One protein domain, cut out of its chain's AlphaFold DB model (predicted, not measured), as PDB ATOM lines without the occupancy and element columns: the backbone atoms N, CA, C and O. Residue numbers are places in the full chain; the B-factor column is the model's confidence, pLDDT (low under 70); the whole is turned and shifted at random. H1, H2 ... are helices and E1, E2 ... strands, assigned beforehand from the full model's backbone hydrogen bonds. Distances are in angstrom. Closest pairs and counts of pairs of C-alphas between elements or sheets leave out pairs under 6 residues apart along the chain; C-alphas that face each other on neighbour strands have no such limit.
ATOM      1  N   PRO A  42     -48.998  13.585  -6.757       76.75
ATOM      2  CA  PRO A  42     -48.978  14.087  -8.124       76.75
ATOM      3  C   PRO A  42     -47.621  14.723  -8.451       76.75
ATOM      4  O   PRO A  42     -46.955  15.295  -7.587       76.75
ATOM      5  N   ILE A  43     -47.223  14.615  -9.717       79.69
ATOM      6  CA  ILE A  43     -46.007  15.248 -10.234       79.69
ATOM      7  C   ILE A  43     -46.213  16.762 -10.216       79.69
ATOM      8  O   ILE A  43     -47.192  17.267 -10.767       79.69
ATOM      9  N   THR A  44     -45.297  17.472  -9.571       77.88
ATOM     10  CA  THR A  44     -45.283  18.937  -9.491       77.88
ATOM     11  C   THR A  44     -44.345  19.545 -10.523       77.88
ATOM     12  O   THR A  44     -44.650  20.603 -11.067       77.88
ATOM     13  N   THR A  45     -43.251  18.848 -10.839       80.38
ATOM     14  CA  THR A  45     -42.254  19.280 -11.825       80.38
ATOM     15  C   THR A  45     -41.894  18.103 -12.722       80.38
ATOM     16  O   THR A  45     -41.583  17.024 -12.219       80.38
ATOM     17  N   TYR A  46     -41.939  18.302 -14.041       85.38
ATOM     18  CA  TYR A  46     -41.678  17.264 -15.040       85.38
ATOM     19  C   TYR A  46     -40.729  17.774 -16.121       85.38
ATOM     20  O   TYR A  46     -40.928  18.874 -16.633       85.38
ATOM     21  N   ALA A  47     -39.767  16.945 -16.517       84.50
ATOM     22  CA  ALA A  47     -39.005  17.133 -17.744       84.50
ATOM     23  C   ALA A  47     -38.677  15.789 -18.404       84.50
ATOM     24  O   ALA A  47     -38.622  14.745 -17.753       84.50
ATOM     25  N   GLN A  48     -38.456  15.820 -19.715       88.50
ATOM     26  CA  GLN A  48     -38.049  14.661 -20.500       88.50
ATOM     27  C   GLN A  48     -36.927  15.057 -21.451       88.50
ATOM     28  O   GLN A  48     -36.986  16.102 -22.094       88.50
ATOM     29  N   CYS A  49     -35.912  14.205 -21.545       87.44
ATOM     30  CA  CYS A  49     -34.800  14.386 -22.456       87.44
ATOM     31  C   CYS A  49     -34.990  13.522 -23.702       87.44
ATOM     32  O   CYS A  49     -35.535  12.418 -23.646       87.44
ATOM     33  N   SER A  50     -34.433  13.977 -24.818       83.44
ATOM     34  CA  SER A  50     -34.361  13.234 -26.079       83.44
ATOM     35  C   SER A  50     -33.679  11.859 -25.981       83.44
ATOM     36  O   SER A  50     -34.010  10.959 -26.750       83.44
ATOM     37  N   CYS A  51     -32.773  11.652 -25.016       83.81
ATOM     38  CA  CYS A  51     -32.147  10.352 -24.760       83.81
ATOM     39  C   CYS A  51     -33.087   9.341 -24.072       83.81
ATOM     40  O   CYS A  51     -32.709   8.189 -23.866       83.81
ATOM     41  N   GLY A  52     -34.302   9.764 -23.711       85.00
ATOM     42  CA  GLY A  52     -35.314   8.945 -23.051       85.00
ATOM     43  C   GLY A  52     -35.307   9.032 -21.523       85.00
ATOM     44  O   GLY A  52     -36.147   8.389 -20.896       85.00
ATOM     45  N   SER A  53     -34.408   9.813 -20.911       86.19
ATOM     46  CA  SER A  53     -34.452  10.075 -19.468       86.19
ATOM     47  C   SER A  53     -35.622  10.995 -19.107       86.19
ATOM     48  O   SER A  53     -36.006  11.882 -19.874       86.19
ATOM     49  N   THR A  54     -36.194  10.783 -17.925       89.06
ATOM     50  CA  THR A  54     -37.278  11.601 -17.374       89.06
ATOM     51  C   THR A  54     -36.896  12.119 -15.995       89.06
ATOM     52  O   THR A  54     -36.220  11.438 -15.220       89.06
ATOM     53  N   PHE A  55     -37.339  13.332 -15.691       87.19
ATOM     54  CA  PHE A  55     -37.283  13.932 -14.370       87.19
ATOM     55  C   PHE A  55     -38.706  14.139 -13.872       87.19
ATOM     56  O   PHE A  55     -39.526  14.764 -14.542       87.19
ATOM     57  N   GLU A  56     -38.987  13.625 -12.682       87.19
ATOM     58  CA  GLU A  56     -40.250  13.826 -11.987       87.19
ATOM     59  C   GLU A  56     -39.937  14.248 -10.554       87.19
ATOM     60  O   GLU A  56     -39.429  13.439  -9.777       87.19
ATOM     61  N   SER A  57     -40.272  15.486 -10.185       83.56
ATOM     62  CA  SER A  57     -40.421  15.841  -8.773       83.56
ATOM     63  C   SER A  57     -41.890  15.783  -8.381       83.56
ATOM     64  O   SER A  57     -42.790  16.172  -9.134       83.56
ATOM     65  N   ARG A  58     -42.128  15.254  -7.184       76.12
ATOM     66  CA  ARG A  58     -43.444  15.061  -6.586       76.12
ATOM     67  C   ARG A  58     -43.423  15.722  -5.222       76.12
ATOM     68  O   ARG A  58     -42.959  15.130  -4.249       76.12
ATOM     69  N   CYS A  59     -43.930  16.944  -5.145       69.56
ATOM     70  CA  CYS A  59     -44.011  17.661  -3.884       69.56
ATOM     71  C   CYS A  59     -45.378  17.431  -3.226       69.56
ATOM     72  O   CYS A  59     -46.422  17.797  -3.768       69.56
ATOM     73  N   ASN A  60     -45.382  16.880  -2.011       64.69
ATOM     74  CA  ASN A  60     -46.525  17.048  -1.118       64.69
ATOM     75  C   ASN A  60     -46.472  18.477  -0.581       64.69
ATOM     76  O   ASN A  60     -45.799  18.747   0.421       64.69
ATOM     77  N   ALA A  61     -47.182  19.394  -1.245       66.25
ATOM     78  CA  ALA A  61     -47.537  20.655  -0.610       66.25
ATOM     79  C   ALA A  61     -48.141  20.325   0.760       66.25
ATOM     80  O   ALA A  61     -48.934  19.385   0.879       66.25
ATOM     81  N   ILE A  62     -47.734  21.053   1.800       68.38
ATOM     82  CA  ILE A  62     -48.293  20.854   3.135       68.38
ATOM     83  C   ILE A  62     -49.768  21.265   3.072       68.38
ATOM     84  O   ILE A  62     -50.113  22.438   3.204       68.38
ATOM     85  N   ALA A  63     -50.636  20.288   2.820       67.25
ATOM     86  CA  ALA A  63     -52.074  20.421   2.922       67.25
ATOM     87  C   ALA A  63     -52.420  20.334   4.405       67.25
ATOM     88  O   ALA A  63     -52.622  19.249   4.945       67.25
ATOM     89  N   ILE A  64     -52.405  21.480   5.079       72.38
ATOM     90  CA  ILE A  64     -52.692  21.533   6.504       72.38
ATOM     91  C   ILE A  64     -54.191  21.343   6.735       72.38
ATOM     92  O   ILE A  64     -55.040  22.037   6.169       72.38
ATOM     93  N   THR A  65     -54.528  20.369   7.571       81.75
ATOM     94  CA  THR A  65     -55.890  20.181   8.059       81.75
ATOM     95  C   THR A  65     -56.252  21.305   9.027       81.75
ATOM     96  O   THR A  65     -55.386  21.928   9.639       81.75
ATOM     97  N   LYS A  66     -57.549  21.551   9.244       83.19
ATOM     98  CA  LYS A  66     -57.986  22.556  10.225       83.19
ATOM     99  C   LYS A  66     -57.367  22.336  11.616       83.19
ATOM    100  O   LYS A  66     -56.995  23.303  12.264       83.19
ATOM    101  N   VAL A  67     -57.228  21.081  12.048       86.50
ATOM    102  CA  VAL A  67     -56.635  20.734  13.351       86.50
ATOM    103  C   VAL A  67     -55.170  21.164  13.422       86.50
ATOM    104  O   VAL A  67     -54.739  21.724  14.427       86.50
ATOM    105  N   GLU A  68     -54.410  20.938  12.353       79.88
ATOM    106  CA  GLU A  68     -53.002  21.329  12.284       79.88
ATOM    107  C   GLU A  68     -52.837  22.848  12.169       79.88
ATOM    108  O   GLU A  68     -51.930  23.402  12.784       79.88
ATOM    109  N   LEU A  69     -53.740  23.538  11.457       83.25
ATOM    110  CA  LEU A  69     -53.742  25.002  11.394       83.25
ATOM    111  C   LEU A  69     -54.039  25.616  12.761       83.25
ATOM    112  O   LEU A  69     -53.367  26.559  13.173       83.25
ATOM    113  N   ASP A  70     -55.026  25.071  13.473       85.56
ATOM    114  CA  ASP A  70     -55.397  25.527  14.811       85.56
ATOM    115  C   ASP A  70     -54.228  25.303  15.798       85.56
ATOM    116  O   ASP A  70     -53.928  26.180  16.608       85.56
ATOM    117  N   ALA A  71     -53.507  24.179  15.688       84.56
ATOM    118  CA  ALA A  71     -52.312  23.901  16.487       84.56
ATOM    119  C   ALA A  71     -51.138  24.840  16.151       84.56
ATOM    120  O   ALA A  71     -50.493  25.363  17.059       84.56
ATOM    121  N   ALA A  72     -50.881  25.091  14.862       82.69
ATOM    122  CA  ALA A  72     -49.856  26.033  14.414       82.69
ATOM    123  C   ALA A  72     -50.170  27.466  14.868       82.69
ATOM    124  O   ALA A  72     -49.287  28.171  15.348       82.69
ATOM    125  N   THR A  73     -51.440  27.868  14.800       86.94
ATOM    126  CA  THR A  73     -51.914  29.174  15.276       86.94
ATOM    127  C   THR A  73     -51.755  29.301  16.790       86.94
ATOM    128  O   THR A  73     -51.300  30.332  17.273       86.94
ATOM    129  N   ALA A  74     -52.073  28.252  17.556       86.62
ATOM    130  CA  ALA A  74     -51.864  28.244  19.002       86.62
ATOM    131  C   ALA A  74     -50.374  28.339  19.379       86.62
ATOM    132  O   ALA A  74     -50.036  29.026  20.338       86.62
ATOM    133  N   ALA A  75     -49.489  27.687  18.618       84.06
ATOM    134  CA  ALA A  75     -48.039  27.803  18.789       84.06
ATOM    135  C   ALA A  75     -47.491  29.183  18.374       84.06
ATOM    136  O   ALA A  75     -46.442  29.594  18.861       84.06
ATOM    137  N   ALA A  76     -48.209  29.894  17.504       87.50
ATOM    138  CA  ALA A  76     -47.943  31.272  17.098       87.50
ATOM    139  C   ALA A  76     -48.639  32.305  18.012       87.50
ATOM    140  O   ALA A  76     -48.976  33.397  17.562       87.50
ATOM    141  N   ASP A  77     -48.918  31.954  19.273       91.81
ATOM    142  CA  ASP A  77     -49.601  32.807  20.260       91.81
ATOM    143  C   ASP A  77     -50.956  33.374  19.782       91.81
ATOM    144  O   ASP A  77     -51.395  34.451  20.190       91.81
ATOM    145  N   GLY A  78     -51.655  32.629  18.921       86.75
ATOM    146  CA  GLY A  78     -52.942  33.016  18.343       86.75
ATOM    147  C   GLY A  78     -52.847  33.813  17.038       86.75
ATOM    148  O   GLY A  78     -53.887  34.180  16.488       86.75
ATOM    149  N   ASP A  79     -51.643  34.071  16.519       89.06
ATOM    150  CA  ASP A  79     -51.449  34.768  15.248       89.06
ATOM    151  C   ASP A  79     -51.606  33.814  14.054       89.06
ATOM    152  O   ASP A  79     -50.692  33.091  13.645       89.06
ATOM    153  N   LEU A  80     -52.807  33.824  13.475       86.00
ATOM    154  CA  LEU A  80     -53.144  33.028  12.298       86.00
ATOM    155  C   LEU A  80     -52.318  33.424  11.066       86.00
ATOM    156  O   LEU A  80     -51.980  32.561  10.257       86.00
ATOM    157  N   ASN A  81     -51.997  34.712  10.906       87.50
ATOM    158  CA  ASN A  81     -51.254  35.174   9.736       87.50
ATOM    159  C   ASN A  81     -49.815  34.671   9.800       87.50
ATOM    160  O   ASN A  81     -49.323  34.125   8.818       87.50
ATOM    161  N   LEU A  82     -49.190  34.737  10.980       86.56
ATOM    162  CA  LEU A  82     -47.854  34.184  11.190       86.56
ATOM    163  C   LEU A  82     -47.803  32.678  10.884       86.56
ATOM    164  O   LEU A  82     -46.879  32.216  10.215       86.56
ATOM    165  N   ALA A  83     -48.805  31.907  11.321       83.25
ATOM    166  CA  ALA A  83     -48.878  30.476  11.020       83.25
ATOM    167  C   ALA A  83     -48.983  30.207   9.505       83.25
ATOM    168  O   ALA A  83     -48.265  29.355   8.980       83.25
ATOM    169  N   ILE A  84     -49.831  30.955   8.792       85.81
ATOM    170  CA  ILE A  84     -49.994  30.840   7.332       85.81
ATOM    171  C   ILE A  84     -48.712  31.242   6.589       85.81
ATOM    172  O   ILE A  84     -48.318  30.555   5.641       85.81
ATOM    173  N   ASP A  85     -48.043  32.309   7.023       88.19
ATOM    174  CA  ASP A  85     -46.815  32.811   6.404       88.19
ATOM    175  C   ASP A  85     -45.679  31.790   6.516       88.19
ATOM    176  O   ASP A  85     -44.985  31.522   5.534       88.19
ATOM    177  N   VAL A  86     -45.530  31.146   7.678       84.69
ATOM    178  CA  VAL A  86     -44.529  30.087   7.881       84.69
ATOM    179  C   VAL A  86     -44.795  28.889   6.968       84.69
ATOM    180  O   VAL A  86     -43.874  28.400   6.313       84.69
ATOM    181  N   ILE A  87     -46.045  28.424   6.874       84.19
ATOM    182  CA  ILE A  87     -46.413  27.292   6.003       84.19
ATOM    183  C   ILE A  87     -46.147  27.636   4.535       84.19
ATOM    184  O   ILE A  87     -45.595  26.822   3.788       84.19
ATOM    185  N   SER A  88     -46.515  28.850   4.126       84.25
ATOM    186  CA  SER A  88     -46.291  29.344   2.768       84.25
ATOM    187  C   SER A  88     -44.799  29.413   2.452       84.25
ATOM    188  O   SER A  88     -44.382  28.899   1.418       84.25
ATOM    189  N   ALA A  89     -43.982  29.937   3.369       83.81
ATOM    190  CA  ALA A  89     -42.532  30.002   3.215       83.81
ATOM    191  C   ALA A  89     -41.891  28.611   3.074       83.81
ATOM    192  O   ALA A  89     -41.025  28.424   2.219       83.81
ATOM    193  N   ILE A  90     -42.338  27.619   3.855       83.00
ATOM    194  CA  ILE A  90     -41.850  26.235   3.744       83.00
ATOM    195  C   ILE A  90     -42.184  25.650   2.369       83.00
ATOM    196  O   ILE A  90     -41.310  25.077   1.719       83.00
ATOM    197  N   ASN A  91     -43.430  25.794   1.909       84.81
ATOM    198  CA  ASN A  91     -43.822  25.303   0.589       84.81
ATOM    199  C   ASN A  91     -43.024  26.014  -0.519       84.81
ATOM    200  O   ASN A  91     -42.513  25.344  -1.411       84.81
ATOM    201  N   SER A  92     -42.843  27.337  -0.443       83.50
ATOM    202  CA  SER A  92     -42.030  28.093  -1.407       83.50
ATOM    203  C   SER A  92     -40.568  27.643  -1.442       83.50
ATOM    204  O   SER A  92     -40.009  27.521  -2.528       83.50
ATOM    205  N   ALA A  93     -39.955  27.365  -0.287       83.62
ATOM    206  CA  ALA A  93     -38.584  26.858  -0.225       83.62
ATOM    207  C   ALA A  93     -38.453  25.485  -0.902       83.62
ATOM    208  O   ALA A  93     -37.546  25.283  -1.702       83.62
ATOM    209  N   ARG A  94     -39.409  24.576  -0.663       81.25
ATOM    210  CA  ARG A  94     -39.439  23.257  -1.319       81.25
ATOM    211  C   ARG A  94     -39.572  23.365  -2.835       81.25
ATOM    212  O   ARG A  94     -38.834  22.708  -3.557       81.25
ATOM    213  N   PHE A  95     -40.458  24.235  -3.324       80.50
ATOM    214  CA  PHE A  95     -40.570  24.474  -4.765       80.50
ATOM    215  C   PHE A  95     -39.273  25.045  -5.357       80.50
ATOM    216  O   PHE A  95     -38.900  24.677  -6.467       80.50
ATOM    217  N   ALA A  96     -38.565  25.917  -4.633       84.25
ATOM    218  CA  ALA A  96     -37.276  26.436  -5.087       84.25
ATOM    219  C   ALA A  96     -36.209  25.331  -5.205       84.25
ATOM    220  O   ALA A  96     -35.457  25.318  -6.176       84.25
ATOM    221  N   GLU A  97     -36.171  24.388  -4.259       83.69
ATOM    222  CA  GLU A  97     -35.290  23.213  -4.318       83.69
ATOM    223  C   GLU A  97     -35.632  22.299  -5.504       83.69
ATOM    224  O   GLU A  97     -34.732  21.887  -6.232       83.69
ATOM    225  N   ASP A  98     -36.921  22.048  -5.759       82.69
ATOM    226  CA  ASP A  98     -37.374  21.266  -6.918       82.69
ATOM    227  C   ASP A  98     -36.943  21.908  -8.247       82.69
ATOM    228  O   ASP A  98     -36.517  21.215  -9.174       82.69
ATOM    229  N   HIS A  99     -37.031  23.237  -8.346       82.75
ATOM    230  CA  HIS A  99     -36.567  23.979  -9.517       82.75
ATOM    231  C   HIS A  99     -35.045  23.936  -9.678       82.75
ATOM    232  O   HIS A  99     -34.567  23.818 -10.805       82.75
ATOM    233  N   ALA A 100     -34.284  24.005  -8.582       86.75
ATOM    234  CA  ALA A 100     -32.831  23.855  -8.628       86.75
ATOM    235  C   ALA A 100     -32.431  22.444  -9.093       86.75
ATOM    236  O   ALA A 100     -31.592  22.307  -9.976       86.75
ATOM    237  N   ALA A 101     -33.099  21.407  -8.581       85.81
ATOM    238  CA  ALA A 101     -32.869  20.027  -9.001       85.81
ATOM    239  C   ALA A 101     -33.207  19.799 -10.484       85.81
ATOM    240  O   ALA A 101     -32.490  19.073 -11.173       85.81
ATOM    241  N   LEU A 102     -34.270  20.435 -10.991       86.50
ATOM    242  CA  LEU A 102     -34.576  20.420 -12.421       86.50
ATOM    243  C   LEU A 102     -33.463  21.098 -13.235       86.50
ATOM    244  O   LEU A 102     -33.041  20.546 -14.245       86.50
ATOM    245  N   ALA A 103     -32.976  22.263 -12.802       87.38
ATOM    246  CA  ALA A 103     -31.906  22.975 -13.497       87.38
ATOM    247  C   ALA A 103     -30.606  22.151 -13.551       87.38
ATOM    248  O   ALA A 103     -29.994  22.047 -14.611       87.38
ATOM    249  N   ASP A 104     -30.233  21.500 -12.446       90.12
ATOM    250  CA  ASP A 104     -29.082  20.591 -12.397       90.12
ATOM    251  C   ASP A 104     -29.280  19.381 -13.326       90.12
ATOM    252  O   ASP A 104     -28.363  18.965 -14.036       90.12
ATOM    253  N   TRP A 105     -30.495  18.821 -13.365       90.62
ATOM    254  CA  TRP A 105     -30.828  17.738 -14.289       90.62
ATOM    255  C   TRP A 105     -30.720  18.192 -15.752       90.62
ATOM    256  O   TRP A 105     -30.174  17.461 -16.578       90.62
ATOM    257  N   GLU A 106     -31.192  19.392 -16.087       87.00
ATOM    258  CA  GLU A 106     -31.089  19.957 -17.435       87.00
ATOM    259  C   GLU A 106     -29.641  20.242 -17.852       87.00
ATOM    260  O   GLU A 106     -29.310  20.068 -19.028       87.00
ATOM    261  N   ASP A 107     -28.784  20.657 -16.915       90.69
ATOM    262  CA  ASP A 107     -27.347  20.855 -17.140       90.69
ATOM    263  C   ASP A 107     -26.648  19.524 -17.438       90.69
ATOM    264  O   ASP A 107     -25.963  19.383 -18.453       90.69
ATOM    265  N   MET A 108     -26.930  18.487 -16.640       88.25
ATOM    266  CA  MET A 108     -26.435  17.132 -16.904       88.25
ATOM    267  C   MET A 108     -26.847  16.609 -18.284       88.25
ATOM    268  O   MET A 108     -26.116  15.815 -18.869       88.25
ATOM    269  N   HIS A 109     -27.995  17.046 -18.806       87.12
ATOM    270  CA  HIS A 109     -28.516  16.653 -20.115       87.12
ATOM    271  C   HIS A 109     -28.270  17.696 -21.212       87.12
ATOM    272  O   HIS A 109     -28.799  17.551 -22.316       87.12
ATOM    273  N   ALA A 110     -27.455  18.726 -20.961       86.00
ATOM    274  CA  ALA A 110     -27.161  19.754 -21.957       86.00
ATOM    275  C   ALA A 110     -26.588  19.145 -23.250       86.00
ATOM    276  O   ALA A 110     -27.037  19.489 -24.340       86.00
ATOM    277  N   TYR A 111     -25.720  18.134 -23.129       82.31
ATOM    278  CA  TYR A 111     -25.130  17.433 -24.275       82.31
ATOM    279  C   TYR A 111     -26.171  16.756 -25.187       82.31
ATOM    280  O   TYR A 111     -25.972  16.655 -26.395       82.31
ATOM    281  N   CYS A 112     -27.310  16.322 -24.638       81.75
ATOM    282  CA  CYS A 112     -28.383  15.700 -25.414       81.75
ATOM    283  C   CYS A 112     -29.147  16.700 -26.296       81.75
ATOM    284  O   CYS A 112     -29.842  16.275 -27.223       81.75
ATOM    285  N   ARG A 113     -29.072  18.004 -25.987       68.25
ATOM    286  CA  ARG A 113     -29.608  19.078 -26.840       68.25
ATOM    287  C   ARG A 113     -28.652  19.392 -27.987       68.25
ATOM    288  O   ARG A 113     -29.108  19.578 -29.110       68.25
ATOM    289  N   ASP A 114     -27.350  19.365 -27.718       64.50
ATOM    290  CA  ASP A 114     -26.321  19.708 -28.703       64.50
ATOM    291  C   ASP A 114     -26.148  18.629 -29.792       64.50
ATOM    292  O   ASP A 114     -25.922  18.958 -30.957       64.50
ATOM    293  N   ASP A 115     -26.323  17.345 -29.453       55.28
ATOM    294  CA  ASP A 115     -26.127  16.223 -30.391       55.28
ATOM    295  C   ASP A 115     -27.281  16.008 -31.395       55.28
ATOM    296  O   ASP A 115     -27.104  15.299 -32.390       55.28
ATOM    297  N   LEU A 116     -28.463  16.598 -31.175       53.62
ATOM    298  CA  LEU A 116     -29.639  16.387 -32.038       53.62
ATOM    299  C   LEU A 116     -29.962  17.539 -32.989       53.62
ATOM    300  O   LEU A 116     -30.855  17.387 -33.821       53.62
ATOM    301  N   GLY A 117     -29.210  18.639 -32.928       46.72
ATOM    302  CA  GLY A 117     -29.537  19.851 -33.670       46.72
ATOM    303  C   GLY A 117     -30.797  20.508 -33.105       46.72
ATOM    304  O   GLY A 117     -31.830  19.874 -32.898       46.72
ATOM    305  N   GLU A 118     -30.708  21.799 -32.823       47.28
ATOM    306  CA  GLU A 118     -31.811  22.624 -32.336       47.28
ATOM    307  C   GLU A 118     -32.967  22.689 -33.354       47.28
ATOM    308  O   GLU A 118     -33.080  23.664 -34.086       47.28
ATOM    309  N   GLU A 119     -33.832  21.677 -33.454       48.84
ATOM    310  CA  GLU A 119     -35.021  21.786 -34.312       48.84
ATOM    311  C   GLU A 119     -36.131  20.773 -33.994       48.84
ATOM    312  O   GLU A 119     -36.627  20.082 -34.876       48.84
ATOM    313  N   VAL A 120     -36.590  20.688 -32.741       44.31
ATOM    314  CA  VAL A 120     -37.953  20.184 -32.490       44.31
ATOM    315  C   VAL A 120     -38.585  20.962 -31.337       44.31
ATOM    316  O   VAL A 120     -38.370  20.646 -30.167       44.31
ATOM    317  N   TRP A 121     -39.343  21.997 -31.699       39.72
ATOM    318  CA  TRP A 121     -40.359  22.628 -30.856       39.72
ATOM    319  C   TRP A 121     -41.730  22.068 -31.236       39.72
ATOM    320  O   TRP A 121     -41.993  21.970 -32.459       39.72
TER     321      TRP A 121
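What this domain is: This is residues 42 to 121 of the 121 residues of an uncharacterized protein of Desulfurellales bacterium (UniProt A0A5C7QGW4). The model is a rod built along one long helix, H2, with the small hairpin of E1 and E2 beside its residues 95 to 106 and the shorter helix H1 standing about perpendicular to it at the end where H2 begins. A very short helix, H3, follows at the other end of H2, before the last residues 115 to 121. The printed part has 80 residues, with two named strands and then three named helices in the order E1, E2, H1, H2, H3; the sheet, E1 - E2, is antiparallel, and the class is mostly helix. The whole is extended, with a radius of gyration of the C-alphas of 18.9 A and spans of 59 by 19 by 18 A.

How they stand to each other: Strand E1, residues 45 to 48, and strand E2, residues 54 to 57, are antiparallel neighbours and form a hairpin, their directions 176 degrees apart. N 47 and O 55 are within hydrogen-bond range at 3.0 A, and so are N 55 and O 47 at 2.8 A. Helix H1, residues 66 to 75, is apart from E1, with no C-alpha of the one within 8 A of the other. H1 and helix H2, residues 80 to 108, touch, H2 with residues 80 to 83 alone; their closest C-alphas, those of Thr 73 and Leu 80, are 5.0 A apart. The lines of H1 and H2 are about perpendicular, at 73 degrees. The closest C-alphas of E2 and H2, those of Ser 57 and Asp 98, are 6.5 A apart. The closest of E1 and H2, those of Thr 45 and Asp 98, are 7.2 A apart. Helix H3, residues 110 to 114, and H2 meet only through their link, and H3 is apart from E1, E2 and H1. In H1, H2 and H3 every O i to N i+4 pair is within hydrogen-bond range.

Where its parts are: E1 begins at C-alpha 45, at (-42.254, 19.280, -11.825), and measures 10.7 A from first to last C-alpha; E2 measures 10.1 A. H1 measures 14.1 A. H2 runs 42.6 A from C-alpha 80 at (-53.144, 33.028, 12.298) to C-alpha 108 at (-26.435, 17.132, -16.904). H3 measures 6.8 A and ends at C-alpha 114, at (-26.321, 19.708, -28.703).

The domain as a whole: The two C-alphas farthest apart, those of Asp 77 and Gly 117, are 59.0 A apart. The printed part, residues 42 to 121, has no cut, and 121 is the chain's last residue. The links E1 to E2, H1 to H2 and H2 to H3 are tight, the link E2 to H1 is short with 8 residues, and no link is long. The mean pLDDT of the printed part is 79.9; residues 59 to 63 and 113 to 121 are under 70.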